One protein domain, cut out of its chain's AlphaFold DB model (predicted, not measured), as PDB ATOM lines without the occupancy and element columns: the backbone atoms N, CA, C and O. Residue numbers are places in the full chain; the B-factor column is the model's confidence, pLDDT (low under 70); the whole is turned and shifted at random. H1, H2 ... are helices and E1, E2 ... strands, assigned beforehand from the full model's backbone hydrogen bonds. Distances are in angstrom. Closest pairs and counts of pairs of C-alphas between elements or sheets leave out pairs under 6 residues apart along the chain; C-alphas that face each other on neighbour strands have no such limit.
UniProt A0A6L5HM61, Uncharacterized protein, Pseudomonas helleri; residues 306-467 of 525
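Overview. This is residues 306 to 467 of the 525 residues of an uncharacterized protein of Pseudomonas helleri (UniProt A0A6L5HM61). Two lobes stand side by side along the longest axis, each built on a small three-stranded sheet: in the first, H1 covers one face of the sheet E1 E2 E3, while in the second, the helical hairpin H6 and H7 packs on the sheet E4 E5 E6, with H8 at one end. H5 leads from the first lobe to the second, and the short helix H3 sits between them, at the margins of both sheets. The printed part has 162 residues, with eight named helices and six named strands in the order H1 H2 H3 E1 E2 E3 H4 H5 H6 H7 E4 E5 E6 H8; the class is mixed, helices and strands. Both sheets are antiparallel, in the orders E1 E2 E3 and E4 E5 E6, and each has helices on one face, making two layers. The whole is compact and rounded, with a radius of gyration of the C-alphas of 15.9 A and spans of 45 by 33 by 32 A.

Arrangement. H1, residues 306 to 320, is on the sheet of E1, residues 341 to 344, E2, residues 350 to 354, and E3, residues 366 to 370. Its height over the sheet is 9.5 A, and it runs slantwise to the strands, at 53 degrees to E2 on the local plane; the C-alphas of Leu 310 and Val 353 are the closest of H1 and E2, at 6.8 A. These strands form a meander, each the antiparallel neighbour of the one before: N 343 and O 352 are 2.8 A apart, and N 353 and O 367 also 2.8 A, within hydrogen-bond range. H2, residues 325 to 330, only grazes this sheet, as does H4, residues 377 to 382. H3, residues 332 to 337, only grazes both sheets; its closest C-alphas are those of Phe 335 and Glu 341 to E1, 5.9 A. H5, residues 384 to 396, touches H2 with residues 386 to 390 alone, at a shallow tilt of 23 degrees, the same way; the closest C-alphas are those of Gly 326 and Ile 386, 6.6 A. H6, residues 400 to 410, is the hub, touching three helices. It only just touches H5, only at the corner, with 3 pairs of C-alphas within 8 A, the closest those of Ala 395 and Ser 402, 5.2 A. H6 forms a helical hairpin with H7, residues 415 to 426, at a shallow tilt of 32 degrees, opposite ways; C-alphas 407 and 418, the closest, are 6.4 A apart. E4, residues 430 to 434, E5, residues 440 to 447, and E6, residues 450 to 457, form a second meander, with N 431 and O 444 2.8 A apart and N 443 and O 454 2.8 A apart. H6 is over E5 and E6 at a height of 9.2 A. H8, residues 461 to 467, touches H6, about perpendicular at 88 degrees, with C-alphas 409 and 462 closest at 6.7 A. The two sheets' strands are apart. Every O i to N i+4 pair is within hydrogen-bond range in H1, H2, H5, H6 and H8; the figures are 1 of 2 in H3, 1 of 2 in H4 and 7 of 8 in H7.

Along the chain. H1 begins at C-alpha 306 (-35.779, -26.096, -4.096) and is 20.7 A long. H5 measures 18.2 A, H6 15.2 A and H7 15.8 A. E5 is 22.5 A long and E6 23.6 A. H8 ends at C-alpha 467 (-16.952, -7.751, -4.472).

Size, cuts and confidence. The C-alphas of Thr 375 and Glu 427, the two farthest apart, are 45.3 A apart. The printed part has no cut. The link E2 to E3 is long, with 11 residues. The mean pLDDT of the printed part is 81.2; 18 residues are under 70, among them residues 329 to 334 and 375 to 379.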
ATOM      1  N   GLU A 306     -36.237 -26.849  -5.266       85.94
ATOM      2  CA  GLU A 306     -35.779 -26.096  -4.096       85.94
ATOM      3  C   GLU A 306     -36.561 -24.788  -3.900       85.94
ATOM      4  O   GLU A 306     -36.970 -24.474  -2.781       85.94
ATOM      5  N   GLU A 307     -36.852 -24.049  -4.973       84.94
ATOM      6  CA  GLU A 307     -37.707 -22.860  -4.891       84.94
ATOM      7  C   GLU A 307     -39.119 -23.220  -4.411       84.94
ATOM      8  O   GLU A 307     -39.692 -22.545  -3.549       84.94
ATOM      9  N   LYS A 308     -39.676 -24.329  -4.910       86.62
ATOM     10  CA  LYS A 308     -40.963 -24.830  -4.431       86.62
ATOM     11  C   LYS A 308     -40.899 -25.227  -2.956       86.62
ATOM     12  O   LYS A 308     -41.781 -24.829  -2.201       86.62
ATOM     13  N   ARG A 309     -39.839 -25.916  -2.520       90.00
ATOM     14  CA  ARG A 309     -39.622 -26.278  -1.111       90.00
ATOM     15  C   ARG A 309     -39.591 -25.045  -0.212       90.00
ATOM     16  O   ARG A 309     -40.280 -25.024   0.800       90.00
ATOM     17  N   LEU A 310     -38.833 -24.009  -0.578       87.56
ATOM     18  CA  LEU A 310     -38.765 -22.758   0.187       87.56
ATOM     19  C   LEU A 310     -40.132 -22.072   0.288       87.56
ATOM     20  O   LEU A 310     -40.485 -21.548   1.346       87.56
ATOM     21  N   LYS A 311     -40.913 -22.085  -0.797       85.25
ATOM     22  CA  LYS A 311     -42.271 -21.537  -0.808       85.25
ATOM     23  C   LYS A 311     -43.227 -22.345   0.072       85.25
ATOM     24  O   LYS A 311     -43.977 -21.749   0.841       85.25
ATOM     25  N   ASP A 312     -43.199 -23.669  -0.027       84.62
ATOM     26  CA  ASP A 312     -44.057 -24.555   0.763       84.62
ATOM     27  C   ASP A 312     -43.713 -24.449   2.260       84.62
ATOM     28  O   ASP A 312     -44.612 -24.346   3.096       84.62
ATOM     29  N   GLU A 313     -42.423 -24.357   2.597       85.19
ATOM     30  CA  GLU A 313     -41.959 -24.126   3.967       85.19
ATOM     31  C   GLU A 313     -42.427 -22.756   4.479       85.19
ATOM     32  O   GLU A 313     -42.947 -22.668   5.587       85.19
ATOM     33  N   LEU A 314     -42.341 -21.692   3.671       84.12
ATOM     34  CA  LEU A 314     -42.882 -20.381   4.038       84.12
ATOM     35  C   LEU A 314     -44.376 -20.451   4.359       84.12
ATOM     36  O   LEU A 314     -44.796 -19.958   5.401       84.12
ATOM     37  N   VAL A 315     -45.176 -21.064   3.484       80.88
ATOM     38  CA  VAL A 315     -46.627 -21.198   3.688       80.88
ATOM     39  C   VAL A 315     -46.921 -21.970   4.973       80.88
ATOM     40  O   VAL A 315     -47.765 -21.539   5.760       80.88
ATOM     41  N   LEU A 316     -46.190 -23.060   5.219       80.88
ATOM     42  CA  LEU A 316     -46.300 -23.839   6.447       80.88
ATOM     43  C   LEU A 316     -45.984 -22.988   7.684       80.88
ATOM     44  O   LEU A 316     -46.763 -22.982   8.631       80.88
ATOM     45  N   GLN A 317     -44.879 -22.235   7.675       81.06
ATOM     46  CA  GLN A 317     -44.485 -21.430   8.833       81.06
ATOM     47  C   GLN A 317     -45.428 -20.247   9.077       81.06
ATOM     48  O   GLN A 317     -45.734 -19.937  10.229       81.06
ATOM     49  N   LEU A 318     -45.943 -19.604   8.025       76.81
ATOM     50  CA  LEU A 318     -46.963 -18.556   8.157       76.81
ATOM     51  C   LEU A 318     -48.273 -19.121   8.725       76.81
ATOM     52  O   LEU A 318     -48.886 -18.484   9.580       76.81
ATOM     53  N   GLY A 319     -48.659 -20.334   8.312       69.12
ATOM     54  CA  GLY A 319     -49.799 -21.058   8.880       69.12
ATOM     55  C   GLY A 319     -49.606 -21.409  10.358       69.12
ATOM     56  O   GLY A 319     -50.459 -21.087  11.180       69.12
ATOM     57  N   ASN A 320     -48.459 -21.995  10.715       70.81
ATOM     58  CA  ASN A 320     -48.141 -22.406  12.089       70.81
ATOM     59  C   ASN A 320     -48.022 -21.217  13.051       70.81
ATOM     60  O   ASN A 320     -48.324 -21.332  14.234       70.81
ATOM     61  N   SER A 321     -47.579 -20.065  12.551       68.69
ATOM     62  CA  SER A 321     -47.426 -18.844  13.348       68.69
ATOM     63  C   SER A 321     -48.698 -17.999  13.432       68.69
ATOM     64  O   SER A 321     -48.682 -16.973  14.113       68.69
ATOM     65  N   ASN A 322     -49.780 -18.379  12.734       65.19
ATOM     66  CA  ASN A 322     -50.992 -17.565  12.566       65.19
ATOM     67  C   ASN A 322     -50.665 -16.103  12.186       65.19
ATOM     68  O   ASN A 322     -51.231 -15.145  12.718       65.19
ATOM     69  N   GLY A 323     -49.629 -15.943  11.362       62.72
ATOM     70  CA  GLY A 323     -49.077 -14.663  10.939       62.72
ATOM     71  C   GLY A 323     -48.454 -13.770  12.018       62.72
ATOM     72  O   GLY A 323     -48.250 -12.578  11.786       62.72
ATOM     73  N   GLN A 324     -48.109 -14.309  13.191       70.44
ATOM     74  CA  GLN A 324     -47.401 -13.563  14.232       70.44
ATOM     75  C   GLN A 324     -45.885 -13.551  14.001       70.44
ATOM     76  O   GLN A 324     -45.211 -14.584  14.017       70.44
ATOM     77  N   MET A 325     -45.316 -12.350  13.877       71.50
ATOM     78  CA  MET A 325     -43.894 -12.151  13.579       71.50
ATOM     79  C   MET A 325     -42.969 -12.680  14.685       71.50
ATOM     80  O   MET A 325     -41.933 -13.275  14.398       71.50
ATOM     81  N   GLY A 326     -43.344 -12.498  15.955       65.81
ATOM     82  CA  GLY A 326     -42.548 -12.977  17.091       65.81
ATOM     83  C   GLY A 326     -42.395 -14.501  17.110       65.81
ATOM     84  O   GLY A 326     -41.306 -15.004  17.377       65.81
ATOM     85  N   ALA A 327     -43.455 -15.233  16.754       69.75
ATOM     86  CA  ALA A 327     -43.429 -16.692  16.661       69.75
ATOM     87  C   ALA A 327     -42.525 -17.170  15.512       69.75
ATOM     88  O   ALA A 327     -41.688 -18.049  15.712       69.75
ATOM     89  N   LEU A 328     -42.614 -16.528  14.339       73.12
ATOM     90  CA  LEU A 328     -41.743 -16.827  13.194       73.12
ATOM     91  C   LEU A 328     -40.261 -16.642  13.537       73.12
ATOM     92  O   LEU A 328     -39.437 -17.492  13.210       73.12
ATOM     93  N   LEU A 329     -39.911 -15.556  14.229       69.44
ATOM     94  CA  LEU A 329     -38.519 -15.265  14.574       69.44
ATOM     95  C   LEU A 329     -37.986 -16.165  15.694       69.44
ATOM     96  O   LEU A 329     -36.830 -16.580  15.637       69.44
ATOM     97  N   ASN A 330     -38.819 -16.526  16.674       66.06
ATOM     98  CA  ASN A 330     -38.429 -17.454  17.741       66.06
ATOM     99  C   ASN A 330     -38.166 -18.877  17.213       66.06
ATOM    100  O   ASN A 330     -37.359 -19.609  17.789       66.06
ATOM    101  N   HIS A 331     -38.774 -19.253  16.083       68.06
ATOM    102  CA  HIS A 331     -38.533 -20.530  15.409       68.06
ATOM    103  C   HIS A 331     -37.306 -20.536  14.479       68.06
ATOM    104  O   HIS A 331     -36.946 -21.597  13.966       68.06
ATOM    105  N   ASN A 332     -36.578 -19.417  14.323       63.91
ATOM    106  CA  ASN A 332     -35.397 -19.334  13.445       63.91
ATOM    107  C   ASN A 332     -34.323 -20.401  13.732       63.91
ATOM    108  O   ASN A 332     -33.638 -20.851  12.814       63.91
ATOM    109  N   LYS A 333     -34.184 -20.865  14.981       61.31
ATOM    110  CA  LYS A 333     -33.248 -21.957  15.315       61.31
ATOM    111  C   LYS A 333     -33.658 -23.298  14.699       61.31
ATOM    112  O   LYS A 333     -32.795 -24.044  14.252       61.31
ATOM    113  N   ILE A 334     -34.959 -23.578  14.639       67.31
ATOM    114  CA  ILE A 334     -35.517 -24.771  13.982       67.31
ATOM    115  C   ILE A 334     -35.373 -24.634  12.461       67.31
ATOM    116  O   ILE A 334     -35.075 -25.602  11.763       67.31
ATOM    117  N   PHE A 335     -35.513 -23.414  11.940       79.00
ATOM    118  CA  PHE A 335     -35.344 -23.126  10.516       79.00
ATOM    119  C   PHE A 335     -33.905 -23.366  10.044       79.00
ATOM    120  O   PHE A 335     -33.693 -23.958   8.983       79.00
ATOM    121  N   ALA A 336     -32.914 -23.022  10.869       71.75
ATOM    122  CA  ALA A 336     -31.509 -23.265  10.559       71.75
ATOM    123  C   ALA A 336     -31.177 -24.765  10.393       71.75
ATOM    124  O   ALA A 336     -30.358 -25.113   9.535       71.75
ATOM    125  N   GLU A 337     -31.836 -25.660  11.146       77.12
ATOM    126  CA  GLU A 337     -31.703 -27.119  10.973       77.12
ATOM    127  C   GLU A 337     -32.236 -27.587   9.604       77.12
ATOM    128  O   GLU A 337     -31.695 -28.522   9.017       77.12
ATOM    129  N   ARG A 338     -33.242 -26.895   9.053       80.44
ATOM    130  CA  ARG A 338     -33.878 -27.188   7.751       80.44
ATOM    131  C   ARG A 338     -33.295 -26.392   6.578       80.44
ATOM    132  O   ARG A 338     -33.918 -26.303   5.517       80.44
ATOM    133  N   ASN A 339     -32.121 -25.791   6.769       85.81
ATOM    134  CA  ASN A 339     -31.487 -24.889   5.809       85.81
ATOM    135  C   ASN A 339     -32.444 -23.792   5.291       85.81
ATOM    136  O   ASN A 339     -32.597 -23.595   4.081       85.81
ATOM    137  N   PHE A 340     -33.133 -23.129   6.216       86.69
ATOM    138  CA  PHE A 340     -34.202 -22.176   5.944       86.69
ATOM    139  C   PHE A 340     -34.036 -20.930   6.821       86.69
ATOM    140  O   PHE A 340     -33.626 -21.019   7.977       86.69
ATOM    141  N   GLU A 341     -34.346 -19.762   6.273       87.19
ATOM    142  CA  GLU A 341     -34.364 -18.492   6.988       87.19
ATOM    143  C   GLU A 341     -35.480 -17.596   6.443       87.19
ATOM    144  O   GLU A 341     -35.637 -17.469   5.225       87.19
ATOM    145  N   ILE A 342     -36.203 -16.929   7.348       85.31
ATOM    146  CA  ILE A 342     -37.182 -15.889   7.023       85.31
ATOM    147  C   ILE A 342     -36.627 -14.525   7.445       85.31
ATOM    148  O   ILE A 342     -36.173 -14.330   8.574       85.31
ATOM    149  N   GLY A 343     -36.703 -13.557   6.539       83.31
ATOM    150  CA  GLY A 343     -36.433 -12.150   6.793       83.31
ATOM    151  C   GLY A 343     -37.583 -11.269   6.322       83.31
ATOM    152  O   GLY A 343     -38.399 -11.667   5.497       83.31
ATOM    153  N   PHE A 344     -37.624 -10.038   6.821       82.69
ATOM    154  CA  PHE A 344     -38.603  -9.041   6.401       82.69
ATOM    155  C   PHE A 344     -37.898  -7.747   5.999       82.69
ATOM    156  O   PHE A 344     -36.830  -7.416   6.530       82.69
ATOM    157  N   THR A 345     -38.482  -7.002   5.058       80.88
ATOM    158  CA  THR A 345     -38.024  -5.635   4.778       80.88
ATOM    159  C   THR A 345     -38.328  -4.718   5.956       80.88
ATOM    160  O   THR A 345     -39.284  -4.942   6.691       80.88
ATOM    161  N   ALA A 346     -37.550  -3.642   6.109       73.69
ATOM    162  CA  ALA A 346     -37.691  -2.696   7.224       73.69
ATOM    163  C   ALA A 346     -39.093  -2.061   7.343       73.69
ATOM    164  O   ALA A 346     -39.471  -1.583   8.402       73.69
ATOM    165  N   ASN A 347     -39.871  -2.051   6.259       76.12
ATOM    166  CA  ASN A 347     -41.240  -1.539   6.215       76.12
ATOM    167  C   ASN A 347     -42.324  -2.640   6.276       76.12
ATOM    168  O   ASN A 347     -43.511  -2.330   6.185       76.12
ATOM    169  N   GLY A 348     -41.942  -3.918   6.370       75.25
ATOM    170  CA  GLY A 348     -42.874  -5.050   6.408       75.25
ATOM    171  C   GLY A 348     -43.698  -5.289   5.161       75.25
ATOM    172  O   GLY A 348     -44.728  -5.955   5.220       75.25
ATOM    173  N   GLU A 349     -43.265  -4.761   4.024       80.38
ATOM    174  CA  GLU A 349     -43.966  -4.941   2.752       80.38
ATOM    175  C   GLU A 349     -43.566  -6.215   2.016       80.38
ATOM    176  O   GLU A 349     -44.335  -6.710   1.193       80.38
ATOM    177  N   MET A 350     -42.386  -6.754   2.318       84.94
ATOM    178  CA  MET A 350     -41.885  -7.973   1.701       84.94
ATOM    179  C   MET A 350     -41.391  -8.950   2.763       84.94
ATOM    180  O   MET A 350     -40.716  -8.562   3.721       84.94
ATOM    181  N   VAL A 351     -41.681 -10.225   2.528       85.31
ATOM    182  CA  VAL A 351     -41.050 -11.356   3.207       85.31
ATOM    183  C   VAL A 351     -40.004 -11.933   2.268       85.31
ATOM    184  O   VAL A 351     -40.295 -12.227   1.107       85.31
ATOM    185  N   ASN A 352     -38.785 -12.080   2.767       87.38
ATOM    186  CA  ASN A 352     -37.711 -12.792   2.100       87.38
ATOM    187  C   ASN A 352     -37.554 -14.163   2.752       87.38
ATOM    188  O   ASN A 352     -37.522 -14.275   3.974       87.38
ATOM    189  N   VAL A 353     -37.423 -15.192   1.931       88.19
ATOM    190  CA  VAL A 353     -37.137 -16.547   2.375       88.19
ATOM    191  C   VAL A 353     -35.907 -17.040   1.660       88.19
ATOM    192  O   VAL A 353     -35.819 -16.893   0.446       88.19
ATOM    193  N   SER A 354     -34.960 -17.622   2.388       89.56
ATOM    194  CA  SER A 354     -33.708 -18.083   1.791       89.56
ATOM    195  C   SER A 354     -33.124 -19.309   2.474       89.56
ATOM    196  O   SER A 354     -33.525 -19.674   3.579       89.56
ATOM    197  N   ASN A 355     -32.149 -19.935   1.819       90.25
ATOM    198  CA  ASN A 355     -31.280 -20.897   2.485       90.25
ATOM    199  C   ASN A 355     -30.281 -20.189   3.409       90.25
ATOM    200  O   ASN A 355     -29.782 -19.113   3.083       90.25
ATOM    201  N   ILE A 356     -29.934 -20.821   4.533       86.75
ATOM    202  CA  ILE A 356     -28.891 -20.313   5.441       86.75
ATOM    203  C   ILE A 356     -27.491 -20.838   5.074       86.75
ATOM    204  O   ILE A 356     -26.482 -20.264   5.477       86.75
ATOM    205  N   LYS A 357     -27.433 -21.917   4.286       88.19
ATOM    206  CA  LYS A 357     -26.234 -22.564   3.745       88.19
ATOM    207  C   LYS A 357     -26.392 -22.776   2.237       88.19
ATOM    208  O   LYS A 357     -27.518 -22.999   1.779       88.19
ATOM    209  N   PRO A 358     -25.284 -22.783   1.481       85.94
ATOM    210  CA  PRO A 358     -25.313 -23.142   0.071       85.94
ATOM    211  C   PRO A 358     -25.886 -24.545  -0.170       85.94
ATOM    212  O   PRO A 358     -25.658 -25.452   0.632       85.94
ATOM    213  N   GLN A 359     -26.608 -24.712  -1.276       87.50
ATOM    214  CA  GLN A 359     -27.052 -26.014  -1.784       87.50
ATOM    215  C   GLN A 359     -25.910 -26.752  -2.504       87.50
ATOM    216  O   GLN A 359     -24.785 -26.255  -2.566       87.50
ATOM    217  N   GLU A 360     -26.182 -27.941  -3.054       84.50
ATOM    218  CA  GLU A 360     -25.174 -28.762  -3.750       84.50
ATOM    219  C   GLU A 360     -24.475 -28.023  -4.909       84.50
ATOM    220  O   GLU A 360     -23.314 -28.294  -5.206       84.50
ATOM    221  N   ASP A 361     -25.140 -27.043  -5.526       80.38
ATOM    222  CA  ASP A 361     -24.588 -26.190  -6.587       80.38
ATOM    223  C   ASP A 361     -23.798 -24.963  -6.070       80.38
ATOM    224  O   ASP A 361     -23.344 -24.108  -6.844       80.38
ATOM    225  N   GLY A 362     -23.641 -24.850  -4.750       81.69
ATOM    226  CA  GLY A 362     -22.917 -23.777  -4.076       81.69
ATOM    227  C   GLY A 362     -23.664 -22.442  -4.000       81.69
ATOM    228  O   GLY A 362     -23.050 -21.438  -3.618       81.69
ATOM    229  N   LYS A 363     -24.962 -22.401  -4.340       86.50
ATOM    230  CA  LYS A 363     -25.777 -21.176  -4.311       86.50
ATOM    231  C   LYS A 363     -26.726 -21.137  -3.121       86.50
ATOM    232  O   LYS A 363     -27.114 -22.162  -2.566       86.50
ATOM    233  N   ILE A 364     -27.117 -19.921  -2.750       86.12
ATOM    234  CA  ILE A 364     -28.198 -19.661  -1.798       86.12
ATOM    235  C   ILE A 364     -29.396 -19.160  -2.593       86.12
ATOM    236  O   ILE A 364     -29.320 -18.111  -3.240       86.12
ATOM    237  N   TYR A 365     -30.500 -19.898  -2.527       86.75
ATOM    238  CA  TYR A 365     -31.751 -19.497  -3.154       86.75
ATOM    239  C   TYR A 365     -32.498 -18.547  -2.230       86.75
ATOM    240  O   TYR A 365     -32.496 -18.722  -1.011       86.75
ATOM    241  N   SER A 366     -33.102 -17.513  -2.813       87.75
ATOM    242  CA  SER A 366     -33.881 -16.524  -2.078       87.75
ATOM    243  C   SER A 366     -35.115 -16.117  -2.870       87.75
ATOM    244  O   SER A 366     -35.022 -15.710  -4.028       87.75
ATOM    245  N   LEU A 367     -36.268 -16.216  -2.221       86.94
ATOM    246  CA  LEU A 367     -37.570 -15.854  -2.755       86.94
ATOM    247  C   LEU A 367     -38.102 -14.641  -2.004       86.94
ATOM    248  O   LEU A 367     -37.983 -14.544  -0.784       86.94
ATOM    249  N   ASN A 368     -38.706 -13.715  -2.743       87.50
ATOM    250  CA  ASN A 368     -39.311 -12.514  -2.183       87.50
ATOM    251  C   ASN A 368     -40.809 -12.528  -2.465       87.50
ATOM    252  O   ASN A 368     -41.223 -12.648  -3.618       87.50
ATOM    253  N   PHE A 369     -41.607 -12.343  -1.422       84.50
ATOM    254  CA  PHE A 369     -43.062 -12.325  -1.492       84.50
ATOM    255  C   PHE A 369     -43.577 -11.003  -0.945       84.50
ATOM    256  O   PHE A 369     -43.096 -10.529   0.085       84.50
ATOM    257  N   LYS A 370     -44.569 -10.407  -1.608       83.19
ATOM    258  CA  LYS A 370     -45.267  -9.247  -1.047       83.19
ATOM    259  C   LYS A 370     -46.120  -9.711   0.121       83.19
ATOM    260  O   LYS A 370     -46.915 -10.634  -0.035       83.19
ATOM    261  N   THR A 371     -46.023  -9.038   1.264       76.31
ATOM    262  CA  THR A 371     -46.859  -9.375   2.426       76.31
ATOM    263  C   THR A 371     -48.343  -9.242   2.117       76.31
ATOM    264  O   THR A 371     -49.128 -10.029   2.622       76.31
ATOM    265  N   SER A 372     -48.739  -8.336   1.216       76.00
ATOM    266  CA  SER A 372     -50.129  -8.193   0.759       76.00
ATOM    267  C   SER A 372     -50.705  -9.423   0.049       76.00
ATOM    268  O   SER A 372     -51.920  -9.530  -0.072       76.00
ATOM    269  N   GLU A 373     -49.853 -10.307  -0.473       76.56
ATOM    270  CA  GLU A 373     -50.254 -11.540  -1.166       76.56
ATOM    271  C   GLU A 373     -50.308 -12.746  -0.211       76.56
ATOM    272  O   GLU A 373     -50.676 -13.846  -0.619       76.56
ATOM    273  N   LEU A 374     -49.950 -12.543   1.061       70.88
ATOM    274  CA  LEU A 374     -49.962 -13.550   2.114       70.88
ATOM    275  C   LEU A 374     -51.172 -13.332   3.032       70.88
ATOM    276  O   LEU A 374     -51.578 -12.197   3.298       70.88
ATOM    277  N   THR A 375     -51.735 -14.426   3.546       64.12
ATOM    278  CA  THR A 375     -52.774 -14.380   4.584       64.12
ATOM    279  C   THR A 375     -52.251 -13.576   5.781       64.12
ATOM    280  O   THR A 375     -51.101 -13.747   6.189       64.12
ATOM    281  N   ASP A 376     -53.058 -12.639   6.283       62.28
ATOM    282  CA  ASP A 376     -52.710 -11.729   7.388       62.28
ATOM    283  C   ASP A 376     -51.556 -10.739   7.116       62.28
ATOM    284  O   ASP A 376     -50.976 -10.169   8.038       62.28
ATOM    285  N   GLY A 377     -51.275 -10.423   5.847       59.81
ATOM    286  CA  GLY A 377     -50.213  -9.503   5.408       59.81
ATOM    287  C   GLY A 377     -50.075  -8.158   6.142       59.81
ATOM    288  O   GLY A 377     -48.967  -7.645   6.317       59.81
ATOM    289  N   ASN A 378     -51.189  -7.577   6.600       62.59
ATOM    290  CA  ASN A 378     -51.196  -6.310   7.341       62.59
ATOM    291  C   ASN A 378     -50.656  -6.444   8.775       62.59
ATOM    292  O   ASN A 378     -50.191  -5.457   9.346       62.59
ATOM    293  N   VAL A 379     -50.693  -7.648   9.353       66.38
ATOM    294  CA  VAL A 379     -50.186  -7.931  10.703       66.38
ATOM    295  C   VAL A 379     -48.674  -7.710  10.759       66.38
ATOM    296  O   VAL A 379     -48.187  -7.098  11.707       66.38
ATOM    297  N   TYR A 380     -47.937  -8.084   9.708       71.88
ATOM    298  CA  TYR A 380     -46.480  -7.921   9.669       71.88
ATOM    299  C   TYR A 380     -46.046  -6.453   9.642       71.88
ATOM    300  O   TYR A 380     -45.108  -6.087  10.346       71.88
ATOM    301  N   LYS A 381     -46.749  -5.581   8.903       72.12
ATOM    302  CA  LYS A 381     -46.438  -4.138   8.902       72.12
ATOM    303  C   LYS A 381     -46.556  -3.535  10.306       72.12
ATOM    304  O   LYS A 381     -45.709  -2.745  10.707       72.12
ATOM    305  N   ASN A 382     -47.566  -3.958  11.066       71.81
ATOM    306  CA  ASN A 382     -47.850  -3.448  12.409       71.81
ATOM    307  C   ASN A 382     -46.984  -4.083  13.514       71.81
ATOM    308  O   ASN A 382     -47.038  -3.638  14.655       71.81
ATOM    309  N   GLN A 383     -46.198  -5.117  13.197       77.44
ATOM    310  CA  GLN A 383     -45.340  -5.838  14.149       77.44
ATOM    311  C   GLN A 383     -43.839  -5.634  13.877       77.44
ATOM    312  O   GLN A 383     -43.004  -6.383  14.385       77.44
ATOM    313  N   MET A 384     -43.470  -4.613  13.097       82.38
ATOM    314  CA  MET A 384     -42.066  -4.338  12.766       82.38
ATOM    315  C   MET A 384     -41.212  -3.934  13.969       82.38
ATOM    316  O   MET A 384     -40.042  -4.311  14.038       82.38
ATOM    317  N   ASP A 385     -41.796  -3.272  14.966       79.31
ATOM    318  CA  ASP A 385     -41.087  -2.940  16.208       79.31
ATOM    319  C   ASP A 385     -40.627  -4.204  16.955       79.31
ATOM    320  O   ASP A 385     -39.527  -4.244  17.508       79.31
ATOM    321  N   ILE A 386     -41.429  -5.276  16.908       76.81
ATOM    322  CA  ILE A 386     -41.086  -6.579  17.494       76.81
ATOM    323  C   ILE A 386     -39.927  -7.213  16.717       76.81
ATOM    324  O   ILE A 386     -38.972  -7.699  17.324       76.81
ATOM    325  N   TYR A 387     -39.975  -7.165  15.382       77.69
ATOM    326  CA  TYR A 387     -38.898  -7.663  14.524       77.69
ATOM    327  C   TYR A 387     -37.568  -6.957  14.824       77.69
ATOM    328  O   TYR A 387     -36.553  -7.618  15.053       77.69
ATOM    329  N   HIS A 388     -37.574  -5.624  14.886       80.38
ATOM    330  CA  HIS A 388     -36.377  -4.846  15.195       80.38
ATOM    331  C   HIS A 388     -35.867  -5.093  16.616       80.38
ATOM    332  O   HIS A 388     -34.663  -5.252  16.796       80.38
ATOM    333  N   SER A 389     -36.758  -5.197  17.605       80.75
ATOM    334  CA  SER A 389     -36.391  -5.529  18.987       80.75
ATOM    335  C   SER A 389     -35.659  -6.872  19.080       80.75
ATOM    336  O   SER A 389     -34.579  -6.956  19.667       80.75
ATOM    337  N   ILE A 390     -36.179  -7.910  18.416       74.81
ATOM    338  CA  ILE A 390     -35.549  -9.236  18.393       74.81
ATOM    339  C   ILE A 390     -34.205  -9.190  17.658       74.81
ATOM    340  O   ILE A 390     -33.218  -9.705  18.175       74.81
ATOM    341  N   LYS A 391     -34.123  -8.522  16.498       76.31
ATOM    342  CA  LYS A 391     -32.854  -8.380  15.763       76.31
ATOM    343  C   LYS A 391     -31.794  -7.599  16.536       76.31
ATOM    344  O   LYS A 391     -30.620  -7.954  16.467       76.31
ATOM    345  N   ASN A 392     -32.191  -6.584  17.296       78.00
ATOM    346  CA  ASN A 392     -31.276  -5.851  18.163       78.00
ATOM    347  C   ASN A 392     -30.792  -6.733  19.322       78.00
ATOM    348  O   ASN A 392     -29.598  -6.766  19.595       78.00
ATOM    349  N   ALA A 393     -31.676  -7.525  19.936       76.75
ATOM    350  CA  ALA A 393     -31.285  -8.479  20.974       76.75
ATOM    351  C   ALA A 393     -30.354  -9.591  20.443       76.75
ATOM    352  O   ALA A 393     -29.432 -10.009  21.144       76.75
ATOM    353  N   GLU A 394     -30.560 -10.073  19.211       74.44
ATOM    354  CA  GLU A 394     -29.636 -10.997  18.529       74.44
ATOM    355  C   GLU A 394     -28.258 -10.346  18.304       74.44
ATOM    356  O   GLU A 394     -27.221 -10.981  18.523       74.44
ATOM    357  N   ALA A 395     -28.231  -9.067  17.915       75.00
ATOM    358  CA  ALA A 395     -26.996  -8.307  17.735       75.00
ATOM    359  C   ALA A 395     -26.239  -8.103  19.058       75.00
ATOM    360  O   ALA A 395     -25.036  -8.352  19.120       75.00
ATOM    361  N   GLU A 396     -26.940  -7.738  20.136       72.00
ATOM    362  CA  GLU A 396     -26.367  -7.580  21.483       72.00
ATOM    363  C   GLU A 396     -25.782  -8.888  22.031       72.00
ATOM    364  O   GLU A 396     -24.770  -8.879  22.734       72.00
ATOM    365  N   ARG A 397     -26.383 -10.029  21.678       72.88
ATOM    366  CA  ARG A 397     -25.880 -11.367  22.034       72.88
ATOM    367  C   ARG A 397     -24.719 -11.835  21.156       72.88
ATOM    368  O   ARG A 397     -24.200 -12.927  21.386       72.88
ATOM    369  N   GLY A 398     -24.316 -11.045  20.162       70.44
ATOM    370  CA  GLY A 398     -23.222 -11.382  19.257       70.44
ATOM    371  C   GLY A 398     -23.548 -12.549  18.328       70.44
ATOM    372  O   GLY A 398     -22.669 -13.361  18.037       70.44
ATOM    373  N   GLU A 399     -24.798 -12.675  17.868       82.75
ATOM    374  CA  GLU A 399     -25.147 -13.733  16.921       82.75
ATOM    375  C   GLU A 399     -24.332 -13.645  15.622       82.75
ATOM    376  O   GLU A 399     -24.054 -12.562  15.098       82.75
ATOM    377  N   LEU A 400     -23.992 -14.813  15.062       85.06
ATOM    378  CA  LEU A 400     -23.088 -14.957  13.915       85.06
ATOM    379  C   LEU A 400     -23.497 -14.080  12.720       85.06
ATOM    380  O   LEU A 400     -22.648 -13.454  12.090       85.06
ATOM    381  N   LYS A 401     -24.802 -13.969  12.436       86.75
ATOM    382  CA  LYS A 401     -25.310 -13.124  11.347       86.75
ATOM    383  C   LYS A 401     -25.064 -11.632  11.588       86.75
ATOM    384  O   LYS A 401     -24.787 -10.909  10.633       86.75
ATOM    385  N   SER A 402     -25.150 -11.171  12.837       85.06
ATOM    386  CA  SER A 402     -24.828  -9.785  13.192       85.06
ATOM    387  C   SER A 402     -23.331  -9.527  13.077       85.06
ATOM    388  O   SER A 402     -22.933  -8.534  12.480       85.06
ATOM    389  N   VAL A 403     -22.503 -10.464  13.552       87.19
ATOM    390  CA  VAL A 403     -21.040 -10.369  13.432       87.19
ATOM    391  C   VAL A 403     -20.619 -10.245  11.967       87.19
ATOM    392  O   VAL A 403     -19.834  -9.362  11.634       87.19
ATOM    393  N   LEU A 404     -21.178 -11.068  11.072       88.44
ATOM    394  CA  LEU A 404     -20.891 -10.974   9.637       88.44
ATOM    395  C   LEU A 404     -21.314  -9.626   9.040       88.44
ATOM    396  O   LEU A 404     -20.554  -9.029   8.281       88.44
ATOM    397  N   LYS A 405     -22.510  -9.126   9.386       88.62
ATOM    398  CA  LYS A 405     -22.973  -7.806   8.926       88.62
ATOM    399  C   LYS A 405     -22.038  -6.696   9.395       88.62
ATOM    400  O   LYS A 405     -21.670  -5.845   8.589       88.62
ATOM    401  N   ASP A 406     -21.627  -6.732  10.656       88.19
ATOM    402  CA  ASP A 406     -20.722  -5.742  11.231       88.19
ATOM    403  C   ASP A 406     -19.358  -5.754  10.548       88.19
ATOM    404  O   ASP A 406     -18.803  -4.690  10.296       88.19
ATOM    405  N   VAL A 407     -18.819  -6.932  10.221       89.31
ATOM    406  CA  VAL A 407     -17.538  -7.039   9.507       89.31
ATOM    407  C   VAL A 407     -17.649  -6.467   8.092       89.31
ATOM    408  O   VAL A 407     -16.796  -5.675   7.693       89.31
ATOM    409  N   VAL A 408     -18.731  -6.770   7.360       89.44
ATOM    410  CA  VAL A 408     -18.983  -6.169   6.036       89.44
ATOM    411  C   VAL A 408     -19.084  -4.645   6.135       89.44
ATOM    412  O   VAL A 408     -18.498  -3.936   5.320       89.44
ATOM    413  N   VAL A 409     -19.782  -4.116   7.142       88.81
ATOM    414  CA  VAL A 409     -19.917  -2.663   7.329       88.81
ATOM    415  C   VAL A 409     -18.583  -2.016   7.712       88.81
ATOM    416  O   VAL A 409     -18.226  -0.998   7.122       88.81
ATOM    417  N   LYS A 410     -17.836  -2.608   8.654       89.69
ATOM    418  CA  LYS A 410     -16.547  -2.091   9.149       89.69
ATOM    419  C   LYS A 410     -15.444  -2.109   8.104       89.69
ATOM    420  O   LYS A 410     -14.608  -1.226   8.133       89.69
ATOM    421  N   SER A 411     -15.474  -3.070   7.184       88.62
ATOM    422  CA  SER A 411     -14.537  -3.103   6.057       88.62
ATOM    423  C   SER A 411     -14.722  -1.946   5.075       88.62
ATOM    424  O   SER A 411     -13.943  -1.791   4.148       88.62
ATOM    425  N   GLU A 412     -15.821  -1.194   5.194       87.81
ATOM    426  CA  GLU A 412     -16.212  -0.110   4.295       87.81
ATOM    427  C   GLU A 412     -16.286  -0.467   2.796       87.81
ATOM    428  O   GLU A 412     -16.557   0.426   1.988       87.81
ATOM    429  N   GLY A 413     -16.199  -1.752   2.434       85.25
ATOM    430  CA  GLY A 413     -16.141  -2.239   1.053       85.25
ATOM    431  C   GLY A 413     -14.737  -2.628   0.571       85.25
ATOM    432  O   GLY A 413     -14.594  -2.954  -0.603       85.25
ATOM    433  N   ASP A 414     -13.721  -2.611   1.437       89.00
ATOM    434  CA  ASP A 414     -12.361  -3.078   1.154       89.00
ATOM    435  C   ASP A 414     -12.215  -4.577   1.478       89.00
ATOM    436  O   ASP A 414     -12.524  -5.036   2.582       89.00
ATOM    437  N   TYR A 415     -11.746  -5.361   0.507       89.38
ATOM    438  CA  TYR A 415     -11.583  -6.804   0.658       89.38
ATOM    439  C   TYR A 415     -10.442  -7.214   1.594       89.38
ATOM    440  O   TYR A 415     -10.584  -8.212   2.303       89.38
ATOM    441  N   MET A 416      -9.336  -6.473   1.621       87.69
ATOM    442  CA  MET A 416      -8.206  -6.770   2.503       87.69
ATOM    443  C   MET A 416      -8.584  -6.510   3.955       87.69
ATOM    444  O   MET A 416      -8.388  -7.376   4.805       87.69
ATOM    445  N   GLU A 417      -9.224  -5.372   4.226       89.00
ATOM    446  CA  GLU A 417      -9.695  -5.061   5.576       89.00
ATOM    447  C   GLU A 417     -10.795  -6.033   6.028       89.00
ATOM    448  O   GLU A 417     -10.785  -6.516   7.164       89.00
ATOM    449  N   PHE A 418     -11.710  -6.403   5.125       91.31
ATOM    450  CA  PHE A 418     -12.692  -7.456   5.383       91.31
ATOM    451  C   PHE A 418     -12.022  -8.786   5.746       91.31
ATOM    452  O   PHE A 418     -12.399  -9.418   6.735       91.31
ATOM    453  N   ARG A 419     -11.028  -9.214   4.961       88.25
ATOM    454  CA  ARG A 419     -10.306 -10.467   5.180       88.25
ATOM    455  C   ARG A 419      -9.572 -10.457   6.517       88.25
ATOM    456  O   ARG A 419      -9.748 -11.398   7.279       88.25
ATOM    457  N   ASP A 420      -8.853  -9.390   6.848       87.19
ATOM    458  CA  ASP A 420      -8.136  -9.264   8.123       87.19
ATOM    459  C   ASP A 420      -9.088  -9.337   9.329       87.19
ATOM    460  O   ASP A 420      -8.776  -9.928  10.368       87.19
ATOM    461  N   LEU A 421     -10.277  -8.739   9.206       89.00
ATOM    462  CA  LEU A 421     -11.317  -8.825  10.228       89.00
ATOM    463  C   LEU A 421     -11.901 -10.236  10.342       89.00
ATOM    464  O   LEU A 421     -12.184 -10.677  11.458       89.00
ATOM    465  N   MET A 422     -12.078 -10.940   9.223       87.56
ATOM    466  CA  MET A 422     -12.562 -12.319   9.207       87.56
ATOM    467  C   MET A 422     -11.511 -13.313   9.708       87.56
ATOM    468  O   MET A 422     -11.864 -14.211  10.464       87.56
ATOM    469  N   ASP A 423     -10.231 -13.136   9.382       85.62
ATOM    470  CA  ASP A 423      -9.134 -14.014   9.811       85.62
ATOM    471  C   ASP A 423      -8.983 -13.999  11.345       85.62
ATOM    472  O   ASP A 423      -8.891 -15.054  11.974       85.62
ATOM    473  N   LYS A 424      -9.153 -12.832  11.986       84.56
ATOM    474  CA  LYS A 424      -9.268 -12.725  13.458       84.56
ATOM    475  C   LYS A 424     -10.435 -13.528  14.042       84.56
ATOM    476  O   LYS A 424     -10.420 -13.882  15.219       84.56
ATOM    477  N   LYS A 425     -11.491 -13.767  13.261       83.88
ATOM    478  CA  LYS A 425     -12.631 -14.607  13.660       83.88
ATOM    479  C   LYS A 425     -12.396 -16.081  13.353       83.88
ATOM    480  O   LYS A 425     -12.898 -16.919  14.097       83.88
ATOM    481  N   VAL A 426     -11.607 -16.404  12.331       82.06
ATOM    482  CA  VAL A 426     -11.171 -17.780  12.045       82.06
ATOM    483  C   VAL A 426     -10.366 -18.345  13.213       82.06
ATOM    484  O   VAL A 426     -10.609 -19.477  13.624       82.06
ATOM    485  N   GLU A 427      -9.508 -17.534  13.839       76.38
ATOM    486  CA  GLU A 427      -8.806 -17.900  15.083       76.38
ATOM    487  C   GLU A 427      -9.762 -18.264  16.239       76.38
ATOM    488  O   GLU A 427      -9.389 -18.996  17.152       76.38
ATOM    489  N   GLN A 428     -11.011 -17.789  16.188       78.00
ATOM    490  CA  GLN A 428     -12.077 -18.078  17.155       78.00
ATOM    491  C   GLN A 428     -12.966 -19.264  16.729       78.00
ATOM    492  O   GLN A 428     -14.012 -19.487  17.335       78.00
ATOM    493  N   GLY A 429     -12.577 -20.016  15.691       79.00
ATOM    494  CA  GLY A 429     -13.301 -21.194  15.198       79.00
ATOM    495  C   GLY A 429     -14.364 -20.907  14.128       79.00
ATOM    496  O   GLY A 429     -15.174 -21.781  13.822       79.00
ATOM    497  N   LEU A 430     -14.393 -19.696  13.557       86.94
ATOM    498  CA  LEU A 430     -15.322 -19.336  12.480       86.94
ATOM    499  C   LEU A 430     -14.804 -19.818  11.116       86.94
ATOM    500  O   LEU A 430     -13.695 -19.497  10.706       86.94
ATOM    501  N   ILE A 431     -15.640 -20.524  10.364       86.31
ATOM    502  CA  ILE A 431     -15.388 -20.926   8.975       86.31
ATOM    503  C   ILE A 431     -16.278 -20.080   8.071       86.31
ATOM    504  O   ILE A 431     -17.461 -19.928   8.359       86.31
ATOM    505  N   TRP A 432     -15.748 -19.534   6.976       90.19
ATOM    506  CA  TRP A 432     -16.515 -18.678   6.068       90.19
ATOM    507  C   TRP A 432     -16.083 -18.821   4.609       90.19
ATOM    508  O   TRP A 432     -14.951 -19.206   4.322       90.19
ATOM    509  N   SER A 433     -16.990 -18.500   3.683       86.44
ATOM    510  CA  SER A 433     -16.701 -18.407   2.247       86.44
ATOM    511  C   SER A 433     -17.763 -17.576   1.512       86.44
ATOM    512  O   SER A 433     -18.857 -17.324   2.021       86.44
ATOM    513  N   PHE A 434     -17.442 -17.154   0.286       87.81
ATOM    514  CA  PHE A 434     -18.416 -16.625  -0.672       87.81
ATOM    515  C   PHE A 434     -19.180 -17.773  -1.344       87.81
ATOM    516  O   PHE A 434     -18.631 -18.864  -1.524       87.81
ATOM    517  N   THR A 435     -20.435 -17.528  -1.728       86.81
ATOM    518  CA  THR A 435     -21.210 -18.451  -2.576       86.81
ATOM    519  C   THR A 435     -20.633 -18.534  -3.989       86.81
ATOM    520  O   THR A 435     -19.944 -17.617  -4.439       86.81
ATOM    521  N   SER A 436     -20.940 -19.611  -4.722       84.31
ATOM    522  CA  SER A 436     -20.419 -19.831  -6.084       84.31
ATOM    523  C   SER A 436     -20.840 -18.741  -7.078       84.31
ATOM    524  O   SER A 436     -20.117 -18.439  -8.024       84.31
ATOM    525  N   ASP A 437     -21.990 -18.107  -6.843       84.62
ATOM    526  CA  ASP A 437     -22.512 -16.986  -7.624       84.62
ATOM    527  C   ASP A 437     -22.080 -15.603  -7.105       84.62
ATOM    528  O   ASP A 437     -22.507 -14.586  -7.652       84.62
ATOM    529  N   MET A 438     -21.250 -15.559  -6.055       85.62
ATOM    530  CA  MET A 438     -20.705 -14.348  -5.432       85.62
ATOM    531  C   MET A 438     -21.766 -13.365  -4.912       85.62
ATOM    532  O   MET A 438     -21.484 -12.182  -4.738       85.62
ATOM    533  N   LYS A 439     -22.993 -13.825  -4.642       86.38
ATOM    534  CA  LYS A 439     -24.072 -12.956  -4.141       86.38
ATOM    535  C   LYS A 439     -24.164 -12.895  -2.624       86.38
ATOM    536  O   LYS A 439     -24.739 -11.940  -2.097       86.38
ATOM    537  N   ASN A 440     -23.634 -13.891  -1.920       90.19
ATOM    538  CA  ASN A 440     -23.722 -13.974  -0.467       90.19
ATOM    539  C   ASN A 440     -22.390 -14.429   0.141       90.19
ATOM    540  O   ASN A 440     -21.591 -15.118  -0.498       90.19
ATOM    541  N   ILE A 441     -22.192 -14.076   1.404       89.06
ATOM    542  CA  ILE A 441     -21.184 -14.678   2.280       89.06
ATOM    543  C   ILE A 441     -21.921 -15.612   3.220       89.06
ATOM    544  O   ILE A 441     -22.952 -15.233   3.775       89.06
ATOM    545  N   PHE A 442     -21.391 -16.811   3.416       89.62
ATOM    546  CA  PHE A 442     -21.881 -17.741   4.421       89.62
ATOM    547  C   PHE A 442     -20.770 -18.062   5.415       89.62
ATOM    548  O   PHE A 442     -19.590 -18.097   5.058       89.62
ATOM    549  N   ALA A 443     -21.150 -18.286   6.669       88.69
ATOM    550  CA  ALA A 443     -20.233 -18.712   7.709       88.69
ATOM    551  C   ALA A 443     -20.874 -19.723   8.656       88.69
ATOM    552  O   ALA A 443     -22.099 -19.781   8.805       88.69
ATOM    553  N   SER A 444     -20.019 -20.480   9.329       87.81
ATOM    554  CA  SER A 444     -20.376 -21.376  10.414       87.81
ATOM    555  C   SER A 444     -19.406 -21.240  11.578       87.81
ATOM    556  O   SER A 444     -18.215 -21.029  11.366       87.81
ATOM    557  N   ILE A 445     -19.903 -21.398  12.800       86.00
ATOM    558  CA  ILE A 445     -19.076 -21.474  14.006       86.00
ATOM    559  C   ILE A 445     -19.546 -22.652  14.855       86.00
ATOM    560  O   ILE A 445     -20.753 -22.862  15.018       86.00
ATOM    561  N   GLU A 446     -18.599 -23.438  15.356       80.38
ATOM    562  CA  GLU A 446     -18.881 -24.493  16.326       80.38
ATOM    563  C   GLU A 446     -19.010 -23.864  17.716       80.38
ATOM    564  O   GLU A 446     -18.085 -23.232  18.221       80.38
ATOM    565  N   ASP A 447     -20.186 -24.002  18.323       73.12
ATOM    566  CA  ASP A 447     -20.489 -23.550  19.677       73.12
ATOM    567  C   ASP A 447     -20.869 -24.776  20.517       73.12
ATOM    568  O   ASP A 447     -22.017 -25.245  20.505       73.12
ATOM    569  N   GLY A 448     -19.857 -25.359  21.165       74.19
ATOM    570  CA  GLY A 448     -19.968 -26.634  21.875       74.19
ATOM    571  C   GLY A 448     -20.375 -27.775  20.938       74.19
ATOM    572  O   GLY A 448     -19.690 -28.054  19.961       74.19
ATOM    573  N   ASP A 449     -21.514 -28.412  21.222       64.31
ATOM    574  CA  ASP A 449     -22.056 -29.526  20.425       64.31
ATOM    575  C   ASP A 449     -22.930 -29.064  19.237       64.31
ATOM    576  O   ASP A 449     -23.560 -29.888  18.565       64.31
ATOM    577  N   THR A 450     -23.037 -27.752  18.989       70.06
ATOM    578  CA  THR A 450     -23.919 -27.194  17.952       70.06
ATOM    579  C   THR A 450     -23.157 -26.350  16.944       70.06
ATOM    580  O   THR A 450     -22.384 -25.473  17.311       70.06
ATOM    581  N   VAL A 451     -23.412 -26.570  15.653       78.19
ATOM    582  CA  VAL A 451     -22.871 -25.714  14.591       78.19
ATOM    583  C   VAL A 451     -23.906 -24.653  14.248       78.19
ATOM    584  O   VAL A 451     -25.005 -24.968  13.781       78.19
ATOM    585  N   LYS A 452     -23.555 -23.389  14.475       83.00
ATOM    586  CA  LYS A 452     -24.371 -22.241  14.072       83.00
ATOM    587  C   LYS A 452     -23.982 -21.828  12.665       83.00
ATOM    588  O   LYS A 452     -22.803 -21.814  12.336       83.00
ATOM    589  N   TYR A 453     -24.969 -21.459  11.859       85.94
ATOM    590  CA  TYR A 453     -24.778 -21.016  10.482       85.94
ATOM    591  C   TYR A 453     -25.383 -19.636  10.297       85.94
ATOM    592  O   TYR A 453     -26.363 -19.291  10.956       85.94
ATOM    593  N   ALA A 454     -24.799 -18.853   9.403       87.06
ATOM    594  CA  ALA A 454     -25.335 -17.566   9.009       87.06
ATOM    595  C   ALA A 454     -24.952 -17.249   7.571       87.06
ATOM    596  O   ALA A 454     -23.893 -17.653   7.093       87.06
ATOM    597  N   GLN A 455     -25.789 -16.445   6.921       90.19
ATOM    598  CA  GLN A 455     -25.484 -15.857   5.627       90.19
ATOM    599  C   GLN A 455     -25.816 -14.365   5.606       90.19
ATOM    600  O   GLN A 455     -26.723 -13.901   6.310       90.19
ATOM    601  N   VAL A 456     -25.061 -13.614   4.808       88.25
ATOM    602  CA  VAL A 456     -25.285 -12.193   4.539       88.25
ATOM    603  C   VAL A 456     -25.236 -11.951   3.037       88.25
ATOM    604  O   VAL A 456     -24.251 -12.274   2.372       88.25
ATOM    605  N   SER A 457     -26.292 -11.329   2.515       87.31
ATOM    606  CA  SER A 457     -26.350 -10.903   1.120       87.31
ATOM    607  C   SER A 457     -25.472  -9.685   0.860       87.31
ATOM    608  O   SER A 457     -25.491  -8.714   1.619       87.31
ATOM    609  N   LEU A 458     -24.750  -9.720  -0.261       87.31
ATOM    610  CA  LEU A 458     -23.865  -8.656  -0.740       87.31
ATOM    611  C   LEU A 458     -24.551  -7.702  -1.726       87.31
ATOM    612  O   LEU A 458     -23.891  -6.916  -2.400       87.31
ATOM    613  N   GLY A 459     -25.883  -7.753  -1.825       82.69
ATOM    614  CA  GLY A 459     -26.647  -6.901  -2.739       82.69
ATOM    615  C   GLY A 459     -26.641  -5.408  -2.385       82.69
ATOM    616  O   GLY A 459     -27.025  -4.594  -3.224       82.69
ATOM    617  N   ASN A 460     -26.216  -5.040  -1.173       82.88
ATOM    618  CA  ASN A 460     -26.116  -3.649  -0.727       82.88
ATOM    619  C   ASN A 460     -24.853  -2.953  -1.275       82.88
ATOM    620  O   ASN A 460     -23.926  -3.596  -1.756       82.88
ATOM    621  N   GLU A 461     -24.804  -1.621  -1.189       86.56
ATOM    622  CA  GLU A 461     -23.705  -0.809  -1.741       86.56
ATOM    623  C   GLU A 461     -22.322  -1.253  -1.232       86.56
ATOM    624  O   GLU A 461     -21.397  -1.439  -2.023       86.56
ATOM    625  N   LYS A 462     -22.200  -1.501   0.078       85.81
ATOM    626  CA  LYS A 462     -20.959  -1.972   0.709       85.81
ATOM    627  C   LYS A 462     -20.560  -3.380   0.259       85.81
ATOM    628  O   LYS A 462     -19.388  -3.617  -0.009       85.81
ATOM    629  N   GLY A 463     -21.514  -4.297   0.111       86.19
ATOM    630  CA  GLY A 463     -21.268  -5.645  -0.400       86.19
ATOM    631  C   GLY A 463     -20.843  -5.649  -1.870       86.19
ATOM    632  O   GLY A 463     -19.927  -6.374  -2.243       86.19
ATOM    633  N   GLN A 464     -21.430  -4.783  -2.699       88.62
ATOM    634  CA  GLN A 464     -20.998  -4.616  -4.089       88.62
ATOM    635  C   GLN A 464     -19.598  -3.999  -4.194       88.62
ATOM    636  O   GLN A 464     -18.822  -4.407  -5.058       88.62
ATOM    637  N   ALA A 465     -19.263  -3.035  -3.330       88.19
ATOM    638  CA  ALA A 465     -17.912  -2.481  -3.242       88.19
ATOM    639  C   ALA A 465     -16.892  -3.557  -2.834       88.19
ATOM    640  O   ALA A 465     -15.878  -3.713  -3.510       88.19
ATOM    641  N   LEU A 466     -17.231  -4.384  -1.837       90.12
ATOM    642  CA  LEU A 466     -16.416  -5.515  -1.389       90.12
ATOM    643  C   LEU A 466     -16.118  -6.508  -2.521       90.12
ATOM    644  O   LEU A 466     -14.983  -6.949  -2.685       90.12
ATOM    645  N   LEU A 467     -17.126  -6.848  -3.331       89.50
ATOM    646  CA  LEU A 467     -16.952  -7.751  -4.472       89.50
ATOM    647  C   LEU A 467     -16.032  -7.169  -5.551       89.50
ATOM    648  O   LEU A 467     -15.233  -7.908  -6.125       89.50
TER     649      LEU A 467